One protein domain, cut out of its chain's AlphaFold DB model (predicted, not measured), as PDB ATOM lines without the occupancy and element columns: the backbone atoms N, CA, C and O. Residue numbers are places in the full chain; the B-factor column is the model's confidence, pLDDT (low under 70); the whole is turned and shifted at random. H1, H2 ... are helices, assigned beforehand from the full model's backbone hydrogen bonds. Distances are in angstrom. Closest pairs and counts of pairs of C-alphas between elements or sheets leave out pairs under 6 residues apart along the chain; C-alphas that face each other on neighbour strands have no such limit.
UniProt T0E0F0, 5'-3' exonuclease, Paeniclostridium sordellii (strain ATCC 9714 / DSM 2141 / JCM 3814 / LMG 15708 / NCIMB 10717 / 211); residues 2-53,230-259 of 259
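Overview. This is residues 2 to 53 and 230 to 259 of the 259 residues of the protein "5'-3' exonuclease" of Paeniclostridium sordellii (strain ATCC 9714 / DSM 2141 / JCM 3814 / LMG 15708 / NCIMB 10717 / 211) (UniProt T0E0F0). With little regular structure, this is an open, loose frame: the long helix H2 makes one side, unnamed stretches run from both its ends toward small H1, and H3 lies side by side with H2's last part, running back along it. The 82 printed residues hold three named helices, H1, H2, H3, and no named strand; the class is all helix, with 31 residues in named elements. The whole is loose, radius of gyration of the C-alphas 16.9 A, spanning 46 by 33 by 19 A.

Arrangement. Start with H2, residues 20 to 35, and look to H3, residues 242 to 251: they are close but not clearly touching, the closest C-alphas, Met 32 and Gln 248, 6.9 A apart. They run opposite ways at a shallow tilt of 25 degrees. H1, residues 3 to 7, is apart from both. In H1, H2 and H3 every O i to N i+4 pair is within hydrogen-bond range.

Along the chain. Find C-alpha 20 at (265.070, 271.891, 185.904); H2 runs 22.6 A from there. H3, 14.1 A, ends at C-alpha 251, (245.852, 275.066, 177.548). H1 spans 6.6 A.

Size, cuts and confidence. H1 to H2 is a long link. Residues 54 to 229 are not printed; C-alphas 53 and 230 are 15.2 A apart. Residues 45 to 50 and 258 to 259 have pLDDT under 70.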
ATOM      1  N   THR A   2     265.477 263.940 203.367       83.50
ATOM      2  CA  THR A   2     264.476 263.102 204.070       83.50
ATOM      3  C   THR A   2     265.080 262.526 205.350       83.50
ATOM      4  O   THR A   2     266.307 262.526 205.493       83.50
ATOM      5  N   PHE A   3     264.260 261.977 206.251       86.62
ATOM      6  CA  PHE A   3     264.763 261.291 207.451       86.62
ATOM      7  C   PHE A   3     265.714 260.125 207.112       86.62
ATOM      8  O   PHE A   3     266.670 259.876 207.842       86.62
ATOM      9  N   ARG A   4     265.524 259.451 205.966       91.81
ATOM     10  CA  ARG A   4     266.428 258.388 205.488       91.81
ATOM     11  C   ARG A   4     267.835 258.907 205.202       91.81
ATOM     12  O   ARG A   4     268.805 258.247 205.558       91.81
ATOM     13  N   LYS A   5     267.960 260.122 204.655       89.06
ATOM     14  CA  LYS A   5     269.266 260.778 204.478       89.06
ATOM     15  C   LYS A   5     269.934 261.173 205.792       89.06
ATOM     16  O   LYS A   5     271.145 261.304 205.805       89.06
ATOM     17  N   LEU A   6     269.175 261.360 206.874       88.19
ATOM     18  CA  LEU A   6     269.750 261.576 208.210       88.19
ATOM     19  C   LEU A   6     270.301 260.272 208.810       88.19
ATOM     20  O   LEU A   6     271.220 260.311 209.619       88.19
ATOM     21  N   ILE A   7     269.734 259.122 208.426       91.75
ATOM     22  CA  ILE A   7     270.202 257.790 208.842       91.75
ATOM     23  C   ILE A   7     271.436 257.372 208.035       91.75
ATOM     24  O   ILE A   7     272.374 256.809 208.593       91.75
ATOM     25  N   TYR A   8     271.420 257.616 206.723       94.06
ATOM     26  CA  TYR A   8     272.483 257.228 205.805       94.06
ATOM     27  C   TYR A   8     272.622 258.268 204.688       94.06
ATOM     28  O   TYR A   8     271.773 258.354 203.798       94.06
ATOM     29  N   ASP A   9     273.704 259.051 204.728       92.75
ATOM     30  CA  ASP A   9     273.938 260.191 203.824       92.75
ATOM     31  C   ASP A   9     273.880 259.804 202.336       92.75
ATOM     32  O   ASP A   9     273.364 260.548 201.492       92.75
ATOM     33  N   ASP A  10     274.363 258.601 202.030       93.38
ATOM     34  CA  ASP A  10     274.453 258.044 200.683       93.38
ATOM     35  C   ASP A  10     273.120 257.458 200.176       93.38
ATOM     36  O   ASP A  10     273.050 256.989 199.035       93.38
ATOM     37  N   TYR A  11     272.035 257.504 200.960       93.00
ATOM     38  CA  TYR A  11     270.708 257.057 200.526       93.00
ATOM     39  C   TYR A  11     270.250 257.821 199.274       93.00
ATOM     40  O   TYR A  11     270.231 259.059 199.240       93.00
ATOM     41  N   LYS A  12     269.908 257.079 198.211       89.94
ATOM     42  CA  LYS A  12     269.607 257.603 196.864       89.94
ATOM     43  C   LYS A  12     270.722 258.498 196.283       89.94
ATOM     44  O   LYS A  12     270.476 259.267 195.354       89.94
ATOM     45  N   GLY A  13     271.951 258.403 196.799       87.50
ATOM     46  CA  GLY A  13     273.091 259.255 196.437       87.50
ATOM     47  C   GLY A  13     273.618 259.044 195.016       87.50
ATOM     48  O   GLY A  13     274.220 259.944 194.438       87.50
ATOM     49  N   THR A  14     273.339 257.887 194.411       86.19
ATOM     50  CA  THR A  14     273.703 257.561 193.022       86.19
ATOM     51  C   THR A  14     272.730 258.137 191.988       86.19
ATOM     52  O   THR A  14     273.003 258.081 190.785       86.19
ATOM     53  N   ARG A  15     271.591 258.701 192.421       86.50
ATOM     54  CA  ARG A  15     270.592 259.287 191.520       86.50
ATOM     55  C   ARG A  15     271.086 260.627 190.979       86.50
ATOM     56  O   ARG A  15     271.581 261.476 191.717       86.50
ATOM     57  N   LYS A  16     270.909 260.837 189.672       85.50
ATOM     58  CA  LYS A  16     271.184 262.136 189.050       85.50
ATOM     59  C   LYS A  16     270.222 263.194 189.609       85.50
ATOM     60  O   LYS A  16     269.062 262.863 189.869       85.50
ATOM     61  N   PRO A  17     270.663 264.455 189.758       84.62
ATOM     62  CA  PRO A  17     269.757 265.553 190.057       84.62
ATOM     63  C   PRO A  17     268.628 265.614 189.028       84.62
ATOM     64  O   PRO A  17     268.858 265.401 187.837       84.62
ATOM     65  N   VAL A  18     267.419 265.921 189.493       83.88
ATOM     66  CA  VAL A  18     266.282 266.174 188.604       83.88
ATOM     67  C   VAL A  18     266.598 267.410 187.762       83.88
ATOM     68  O   VAL A  18     266.966 268.455 188.301       83.88
ATOM     69  N   GLU A  19     266.477 267.287 186.443       90.00
ATOM     70  CA  GLU A  19     266.685 268.401 185.519       90.00
ATOM     71  C   GLU A  19     265.614 269.481 185.737       90.00
ATOM     72  O   GLU A  19     264.443 269.166 185.952       90.00
ATOM     73  N   VAL A  20     265.993 270.762 185.659       89.56
ATOM     74  CA  VAL A  20     265.070 271.891 185.904       89.56
ATOM     75  C   VAL A  20     263.781 271.798 185.069       89.56
ATOM     76  O   VAL A  20     262.711 271.900 185.669       89.56
ATOM     77  N   PRO A  21     263.825 271.498 183.753       91.69
ATOM     78  CA  PRO A  21     262.605 271.375 182.951       91.69
ATOM     79  C   PRO A  21     261.669 270.251 183.414       91.69
ATOM     80  O   PRO A  21     260.463 270.318 183.193       91.69
ATOM     81  N   LEU A  22     262.209 269.197 184.031       89.12
ATOM     82  CA  LEU A  22     261.408 268.104 184.579       89.12
ATOM     83  C   LEU A  22     260.762 268.507 185.909       89.12
ATOM     84  O   LEU A  22     259.612 268.164 186.159       89.12
ATOM     85  N   LYS A  23     261.469 269.288 186.735       87.88
ATOM     86  CA  LYS A  23     260.898 269.856 187.960       87.88
ATOM     87  C   LYS A  23     259.712 270.775 187.654       87.88
ATOM     88  O   LYS A  23     258.660 270.613 188.259       87.88
ATOM     89  N   GLU A  24     259.856 271.670 186.676       90.69
ATOM     90  CA  GLU A  24     258.771 272.563 186.242       90.69
ATOM     91  C   GLU A  24     257.545 271.779 185.746       90.69
ATOM     92  O   GLU A  24     256.409 272.161 186.019       90.69
ATOM     93  N   GLN A  25     257.757 270.643 185.072       91.88
ATOM     94  CA  GLN A  25     256.669 269.750 184.662       91.88
ATOM     95  C   GLN A  25     255.965 269.078 185.848       91.88
ATOM     96  O   GLN A  25     254.754 268.871 185.785       91.88
ATOM     97  N   TYR A  26     256.681 268.736 186.923       89.62
ATOM     98  CA  TYR A  26     256.056 268.189 188.131       89.62
ATOM     99  C   TYR A  26     255.196 269.221 188.854       89.62
ATOM    100  O   TYR A  26     254.075 268.896 189.241       89.62
ATOM    101  N   ASP A  27     255.686 270.456 188.979       90.00
ATOM    102  CA  ASP A  27     254.924 271.555 189.575       90.00
ATOM    103  C   ASP A  27     253.651 271.826 188.752       90.00
ATOM    104  O   ASP A  27     252.548 271.885 189.298       90.00
ATOM    105  N   LEU A  28     253.775 271.844 187.419       92.25
ATOM    106  CA  LEU A  28     252.641 271.972 186.504       92.25
ATOM    107  C   LEU A  28     251.610 270.848 186.670       92.25
ATOM    108  O   LEU A  28     250.405 271.098 186.681       92.25
ATOM    109  N   LEU A  29     252.082 269.602 186.764       92.19
ATOM    110  CA  LEU A  29     251.222 268.432 186.912       92.19
ATOM    111  C   LEU A  29     250.482 268.462 188.249       92.19
ATOM    112  O   LEU A  29     249.291 268.164 188.277       92.19
ATOM    113  N   LYS A  30     251.158 268.846 189.337       92.44
ATOM    114  CA  LYS A  30     250.531 269.034 190.648       92.44
ATOM    115  C   LYS A  30     249.402 270.058 190.561       92.44
ATOM    116  O   LYS A  30     248.275 269.737 190.930       92.44
ATOM    117  N   ASP A  31     249.688 271.244 190.027       92.50
ATOM    118  CA  ASP A  31     248.701 272.320 189.918       92.50
ATOM    119  C   ASP A  31     247.512 271.897 189.049       92.50
ATOM    120  O   ASP A  31     246.359 272.158 189.395       92.50
ATOM    121  N   MET A  32     247.771 271.201 187.938       93.56
ATOM    122  CA  MET A  32     246.720 270.676 187.070       93.56
ATOM    123  C   MET A  32     245.848 269.647 187.800       93.56
ATOM    124  O   MET A  32     244.626 269.759 187.736       93.56
ATOM    125  N   LEU A  33     246.449 268.675 188.496       93.31
ATOM    126  CA  LEU A  33     245.728 267.640 189.245       93.31
ATOM    127  C   LEU A  33     244.845 268.248 190.341       93.31
ATOM    128  O   LEU A  33     243.663 267.917 190.425       93.31
ATOM    129  N   GLU A  34     245.377 269.184 191.126       92.69
ATOM    130  CA  GLU A  34     244.606 269.880 192.161       92.69
ATOM    131  C   GLU A  34     243.465 270.705 191.549       92.69
ATOM    132  O   GLU A  34     242.331 270.652 192.026       92.69
ATOM    133  N   THR A  35     243.737 271.407 190.444       93.00
ATOM    134  CA  THR A  35     242.751 272.231 189.726       93.00
ATOM    135  C   THR A  35     241.577 271.404 189.205       93.00
ATOM    136  O   THR A  35     240.437 271.864 189.247       93.00
ATOM    137  N   ILE A  36     241.826 270.178 188.739       93.25
ATOM    138  CA  ILE A  36     240.762 269.287 188.258       93.25
ATOM    139  C   ILE A  36     240.077 268.512 189.388       93.25
ATOM    140  O   ILE A  36     239.205 267.710 189.087       93.25
ATOM    141  N   GLY A  37     240.437 268.720 190.660       90.94
ATOM    142  CA  GLY A  37     239.793 268.063 191.803       90.94
ATOM    143  C   GLY A  37     240.410 266.722 192.214       90.94
ATOM    144  O   GLY A  37     239.736 265.908 192.844       90.94
ATOM    145  N   VAL A  38     241.676 266.466 191.867       93.00
ATOM    146  CA  VAL A  38     242.449 265.315 192.359       93.00
ATOM    147  C   VAL A  38     243.330 265.758 193.521       93.00
ATOM    148  O   VAL A  38     244.138 266.678 193.398       93.00
ATOM    149  N   LYS A  39     243.203 265.079 194.662       93.19
ATOM    150  CA  LYS A  39     244.047 265.344 195.828       93.19
ATOM    151  C   LYS A  39     245.491 264.918 195.547       93.19
ATOM    152  O   LYS A  39     245.739 263.770 195.187       93.19
ATOM    153  N   VAL A  40     246.437 265.826 195.779       93.31
ATOM    154  CA  VAL A  40     247.878 265.549 195.727       93.31
ATOM    155  C   VAL A  40     248.467 265.741 197.121       93.31
ATOM    156  O   VAL A  40     248.184 266.736 197.786       93.31
ATOM    157  N   LEU A  41     249.271 264.779 197.579       91.94
ATOM    158  CA  LEU A  41     250.027 264.876 198.828       91.94
ATOM    159  C   LEU A  41     251.513 264.983 198.507       91.94
ATOM    160  O   LEU A  41     252.039 264.218 197.701       91.94
ATOM    161  N   MET A  42     252.178 265.947 199.133       89.69
ATOM    162  CA  MET A  42     253.598 266.195 198.944       89.69
ATOM    163  C   MET A  42     254.153 266.891 200.184       89.69
ATOM    164  O   MET A  42     253.554 267.853 200.665       89.69
ATOM    165  N   SER A  43     255.302 266.432 200.671       87.69
ATOM    166  CA  SER A  43     256.036 267.116 201.739       87.69
ATOM    167  C   SER A  43     256.526 268.475 201.254       87.69
ATOM    168  O   SER A  43     257.005 268.597 200.121       87.69
ATOM    169  N   ASN A  44     256.470 269.494 202.109       74.94
ATOM    170  CA  ASN A  44     256.996 270.806 201.753       74.94
ATOM    171  C   ASN A  44     258.481 270.891 202.152       74.94
ATOM    172  O   ASN A  44     258.809 270.663 203.314       74.94
ATOM    173  N   PRO A  45     259.416 271.245 201.249       65.62
ATOM    174  CA  PRO A  45     260.838 271.342 201.592       65.62
ATOM    175  C   PRO A  45     261.182 272.357 202.695       65.62
ATOM    176  O   PRO A  45     262.316 272.353 203.173       65.62
ATOM    177  N   SER A  46     260.250 273.249 203.053       60.72
ATOM    178  CA  SER A  46     260.365 274.193 204.172       60.72
ATOM    179  C   SER A  46     259.981 273.602 205.534       60.72
ATOM    180  O   SER A  46     260.157 274.273 206.553       60.72
ATOM    181  N   GLU A  47     259.460 272.375 205.574       59.66
ATOM    182  CA  GLU A  47     259.189 271.643 206.809       59.66
ATOM    183  C   GLU A  47     260.504 271.167 207.445       59.66
ATOM    184  O   GLU A  47     261.524 271.003 206.771       59.66
ATOM    185  N   ASN A  48     260.495 270.957 208.767       66.12
ATOM    186  CA  ASN A  48     261.610 270.307 209.460       66.12
ATOM    187  C   ASN A  48     261.981 269.022 208.697       66.12
ATOM    188  O   ASN A  48     261.095 268.227 208.399       66.12
ATOM    189  N   TYR A  49     263.265 268.817 208.381       67.69
ATOM    190  CA  TYR A  49     263.736 267.691 207.565       67.69
ATOM    191  C   TYR A  49     263.335 266.311 208.117       67.69
ATOM    192  O   TYR A  49     263.231 265.356 207.351       67.69
ATOM    193  N   GLU A  50     263.061 266.214 209.421       67.38
ATOM    194  CA  GLU A  50     262.512 265.013 210.069       67.38
ATOM    195  C   GLU A  50     261.062 264.692 209.649       67.38
ATOM    196  O   GLU A  50     260.650 263.538 209.715       67.38
ATOM    197  N   ASN A  51     260.316 265.688 209.161       76.44
ATOM    198  CA  ASN A  51     258.945 265.578 208.653       76.44
ATOM    199  C   ASN A  51     258.869 265.626 207.117       76.44
ATOM    200  O   ASN A  51     257.794 265.814 206.557       76.44
ATOM    201  N   VAL A  52     259.999 265.465 206.418       86.44
ATOM    202  CA  VAL A  52     260.003 265.341 204.957       86.44
ATOM    203  C   VAL A  52     259.881 263.865 204.593       86.44
ATOM    204  O   VAL A  52     260.854 263.107 204.649       86.44
ATOM    205  N   PHE A  53     258.667 263.490 204.208       91.12
ATOM    206  CA  PHE A  53     258.280 262.140 203.814       91.12
ATOM    207  C   PHE A  53     258.333 261.945 202.302       91.12
ATOM    208  O   PHE A  53     258.203 262.899 201.523       91.12
ATOM    209  N   ASP A 230     245.679 264.786 208.753       92.06
ATOM    210  CA  ASP A 230     244.300 265.247 208.943       92.06
ATOM    211  C   ASP A 230     243.541 265.182 207.607       92.06
ATOM    212  O   ASP A 230     243.388 266.166 206.887       92.06
ATOM    213  N   ILE A 231     243.192 263.957 207.206       94.00
ATOM    214  CA  ILE A 231     242.512 263.650 205.942       94.00
ATOM    215  C   ILE A 231     241.468 262.554 206.141       94.00
ATOM    216  O   ILE A 231     241.718 261.576 206.856       94.00
ATOM    217  N   SER A 232     240.318 262.703 205.493       96.00
ATOM    218  CA  SER A 232     239.209 261.748 205.484       96.00
ATOM    219  C   SER A 232     238.997 261.137 204.092       96.00
ATOM    220  O   SER A 232     239.553 261.607 203.099       96.00
ATOM    221  N   LEU A 233     238.162 260.095 203.997       95.81
ATOM    222  CA  LEU A 233     237.773 259.522 202.702       95.81
ATOM    223  C   LEU A 233     237.008 260.517 201.816       95.81
ATOM    224  O   LEU A 233     237.133 260.446 200.595       95.81
ATOM    225  N   GLU A 234     236.255 261.459 202.395       94.56
ATOM    226  CA  GLU A 234     235.534 262.461 201.597       94.56
ATOM    227  C   GLU A 234     236.509 263.438 200.923       94.56
ATOM    228  O   GLU A 234     236.289 263.816 199.776       94.56
ATOM    229  N   ASP A 235     237.639 263.757 201.566       93.50
ATOM    230  CA  ASP A 235     238.702 264.589 200.976       93.50
ATOM    231  C   ASP A 235     239.425 263.904 199.803       93.50
ATOM    232  O   ASP A 235     240.074 264.569 198.992       93.50
ATOM    233  N   LEU A 236     239.361 262.570 199.744       94.19
ATOM    234  CA  LEU A 236     240.005 261.730 198.729       94.19
ATOM    235  C   LEU A 236     239.056 261.324 197.602       94.19
ATOM    236  O   LEU A 236     239.477 260.708 196.619       94.19
ATOM    237  N   LYS A 237     237.772 261.649 197.736       93.00
ATOM    238  CA  LYS A 237     236.767 261.320 196.742       93.00
ATOM    239  C   LYS A 237     237.059 262.071 195.451       93.00
ATOM    240  O   LYS A 237     237.050 263.297 195.399       93.00
ATOM    241  N   ILE A 238     237.286 261.309 194.388       88.31
ATOM    242  CA  ILE A 238     237.540 261.872 193.067       88.31
ATOM    243  C   ILE A 238     236.272 262.583 192.588       88.31
ATOM    244  O   ILE A 238     235.241 261.951 192.359       88.31
ATOM    245  N   ASN A 239     236.372 263.894 192.393       88.19
ATOM    246  CA  ASN A 239     235.326 264.709 191.789       88.19
ATOM    247  C   ASN A 239     235.934 265.552 190.667       88.19
ATOM    248  O   ASN A 239     236.172 266.747 190.829       88.19
ATOM    249  N   ILE A 240     236.237 264.891 189.545       91.56
ATOM    250  CA  ILE A 240     236.900 265.548 188.422       91.56
ATOM    251  C   ILE A 240     235.941 266.512 187.729       91.56
ATOM    252  O   ILE A 240     234.950 266.084 187.126       91.56
ATOM    253  N   ASP A 241     236.272 267.803 187.743       90.44
ATOM    254  CA  ASP A 241     235.559 268.787 186.934       90.44
ATOM    255  C   ASP A 241     235.961 268.611 185.465       90.44
ATOM    256  O   ASP A 241     237.033 269.028 185.027       90.44
ATOM    257  N   LYS A 242     235.085 267.965 184.687       91.31
ATOM    258  CA  LYS A 242     235.325 267.675 183.267       91.31
ATOM    259  C   LYS A 242     235.529 268.930 182.424       91.31
ATOM    260  O   LYS A 242     236.261 268.875 181.439       91.31
ATOM    261  N   LYS A 243     234.872 270.040 182.774       92.88
ATOM    262  CA  LYS A 243     235.002 271.293 182.029       92.88
ATOM    263  C   LYS A 243     236.381 271.891 182.285       92.88
ATOM    264  O   LYS A 243     237.089 272.193 181.330       92.88
ATOM    265  N   ILE A 244     236.775 271.986 183.553       93.62
ATOM    266  CA  ILE A 244     238.104 272.470 183.941       93.62
ATOM    267  C   ILE A 244     239.191 271.545 183.383       93.62
ATOM    268  O   ILE A 244     240.201 272.026 182.876       93.62
ATOM    269  N   LEU A 245     238.979 270.227 183.403       93.19
ATOM    270  CA  LEU A 245     239.896 269.266 182.795       93.19
ATOM    271  C   LEU A 245     240.088 269.545 181.301       93.19
ATOM    272  O   LEU A 245     241.230 269.631 180.859       93.19
ATOM    273  N   GLN A 246     239.012 269.747 180.534       93.06
ATOM    274  CA  GLN A 246     239.130 270.105 179.116       93.06
ATOM    275  C   GLN A 246     239.898 271.424 178.924       93.06
ATOM    276  O   GLN A 246     240.795 271.484 178.089       93.06
ATOM    277  N   GLU A 247     239.609 272.450 179.732       93.44
ATOM    278  CA  GLU A 247     240.320 273.735 179.688       93.44
ATOM    279  C   GLU A 247     241.830 273.572 179.962       93.44
ATOM    280  O   GLU A 247     242.649 274.184 179.275       93.44
ATOM    281  N   GLN A 248     242.220 272.721 180.922       94.00
ATOM    282  CA  GLN A 248     243.631 272.415 181.192       94.00
ATOM    283  C   GLN A 248     244.284 271.635 180.040       94.00
ATOM    284  O   GLN A 248     245.394 271.975 179.629       94.00
ATOM    285  N   LEU A 249     243.604 270.621 179.494       93.31
ATOM    286  CA  LEU A 249     244.114 269.837 178.362       93.31
ATOM    287  C   LEU A 249     244.335 270.720 177.128       93.31
ATOM    288  O   LEU A 249     245.371 270.601 176.473       93.31
ATOM    289  N   ASP A 250     243.408 271.635 176.840       93.00
ATOM    290  CA  ASP A 250     243.519 272.577 175.724       93.00
ATOM    291  C   ASP A 250     244.663 273.574 175.944       93.00
ATOM    292  O   ASP A 250     245.467 273.797 175.037       93.00
ATOM    293  N   LYS A 251     244.787 274.125 177.163       92.19
ATOM    294  CA  LYS A 251     245.852 275.066 177.548       92.19
ATOM    295  C   LYS A 251     247.254 274.498 177.314       92.19
ATOM    296  O   LYS A 251     248.142 275.243 176.906       92.19
ATOM    297  N   TYR A 252     247.454 273.207 177.578       91.50
ATOM    298  CA  TYR A 252     248.744 272.525 177.403       91.50
ATOM    299  C   TYR A 252     248.826 271.688 176.120       91.50
ATOM    300  O   TYR A 252     249.755 270.899 175.956       91.50
ATOM    301  N   GLU A 253     247.864 271.848 175.208       92.88
ATOM    302  CA  GLU A 253     247.791 271.144 173.927       92.88
ATOM    303  C   GLU A 253     247.835 269.602 174.018       92.88
ATOM    304  O   GLU A 253     248.306 268.919 173.102       92.88
ATOM    305  N   MET A 254     247.281 269.022 175.083       91.12
ATOM    306  CA  MET A 254     247.202 267.573 175.315       91.12
ATOM    307  C   MET A 254     246.079 266.906 174.493       91.12
ATOM    308  O   MET A 254     245.193 266.233 175.015       91.12
ATOM    309  N   LYS A 255     246.129 267.069 173.167       87.62
ATOM    310  CA  LYS A 255     245.054 266.725 172.210       87.62
ATOM    311  C   LYS A 255     244.777 265.222 172.049       87.62
ATOM    312  O   LYS A 255     243.782 264.842 171.433       87.62
ATOM    313  N   SER A 256     245.670 264.355 172.529       86.94
ATOM    314  CA  SER A 256     245.530 262.894 172.424       86.94
ATOM    315  C   SER A 256     244.671 262.282 173.532       86.94
ATOM    316  O   SER A 256     244.183 261.162 173.364       86.94
ATOM    317  N   ILE A 257     244.470 262.999 174.641       82.38
ATOM    318  CA  ILE A 257     243.636 262.558 175.758       82.38
ATOM    319  C   ILE A 257     242.184 262.903 175.414       82.38
ATOM    320  O   ILE A 257     241.836 264.072 175.267       82.38
ATOM    321  N   LYS A 258     241.343 261.879 175.232       65.31
ATOM    322  CA  LYS A 258     239.911 262.036 174.934       65.31
ATOM    323  C   LYS A 258     239.098 261.821 176.210       65.31
ATOM    324  O   LYS A 258     239.292 260.795 176.863       65.31
ATOM    325  N   LEU A 259     238.229 262.777 176.542       65.31
ATOM    326  CA  LEU A 259     237.274 262.705 177.658       65.31
ATOM    327  C   LEU A 259     235.984 261.968 177.289       65.31
ATOM    328  O   LEU A 259     235.615 261.983 176.092       65.31
TER     329      LEU A 259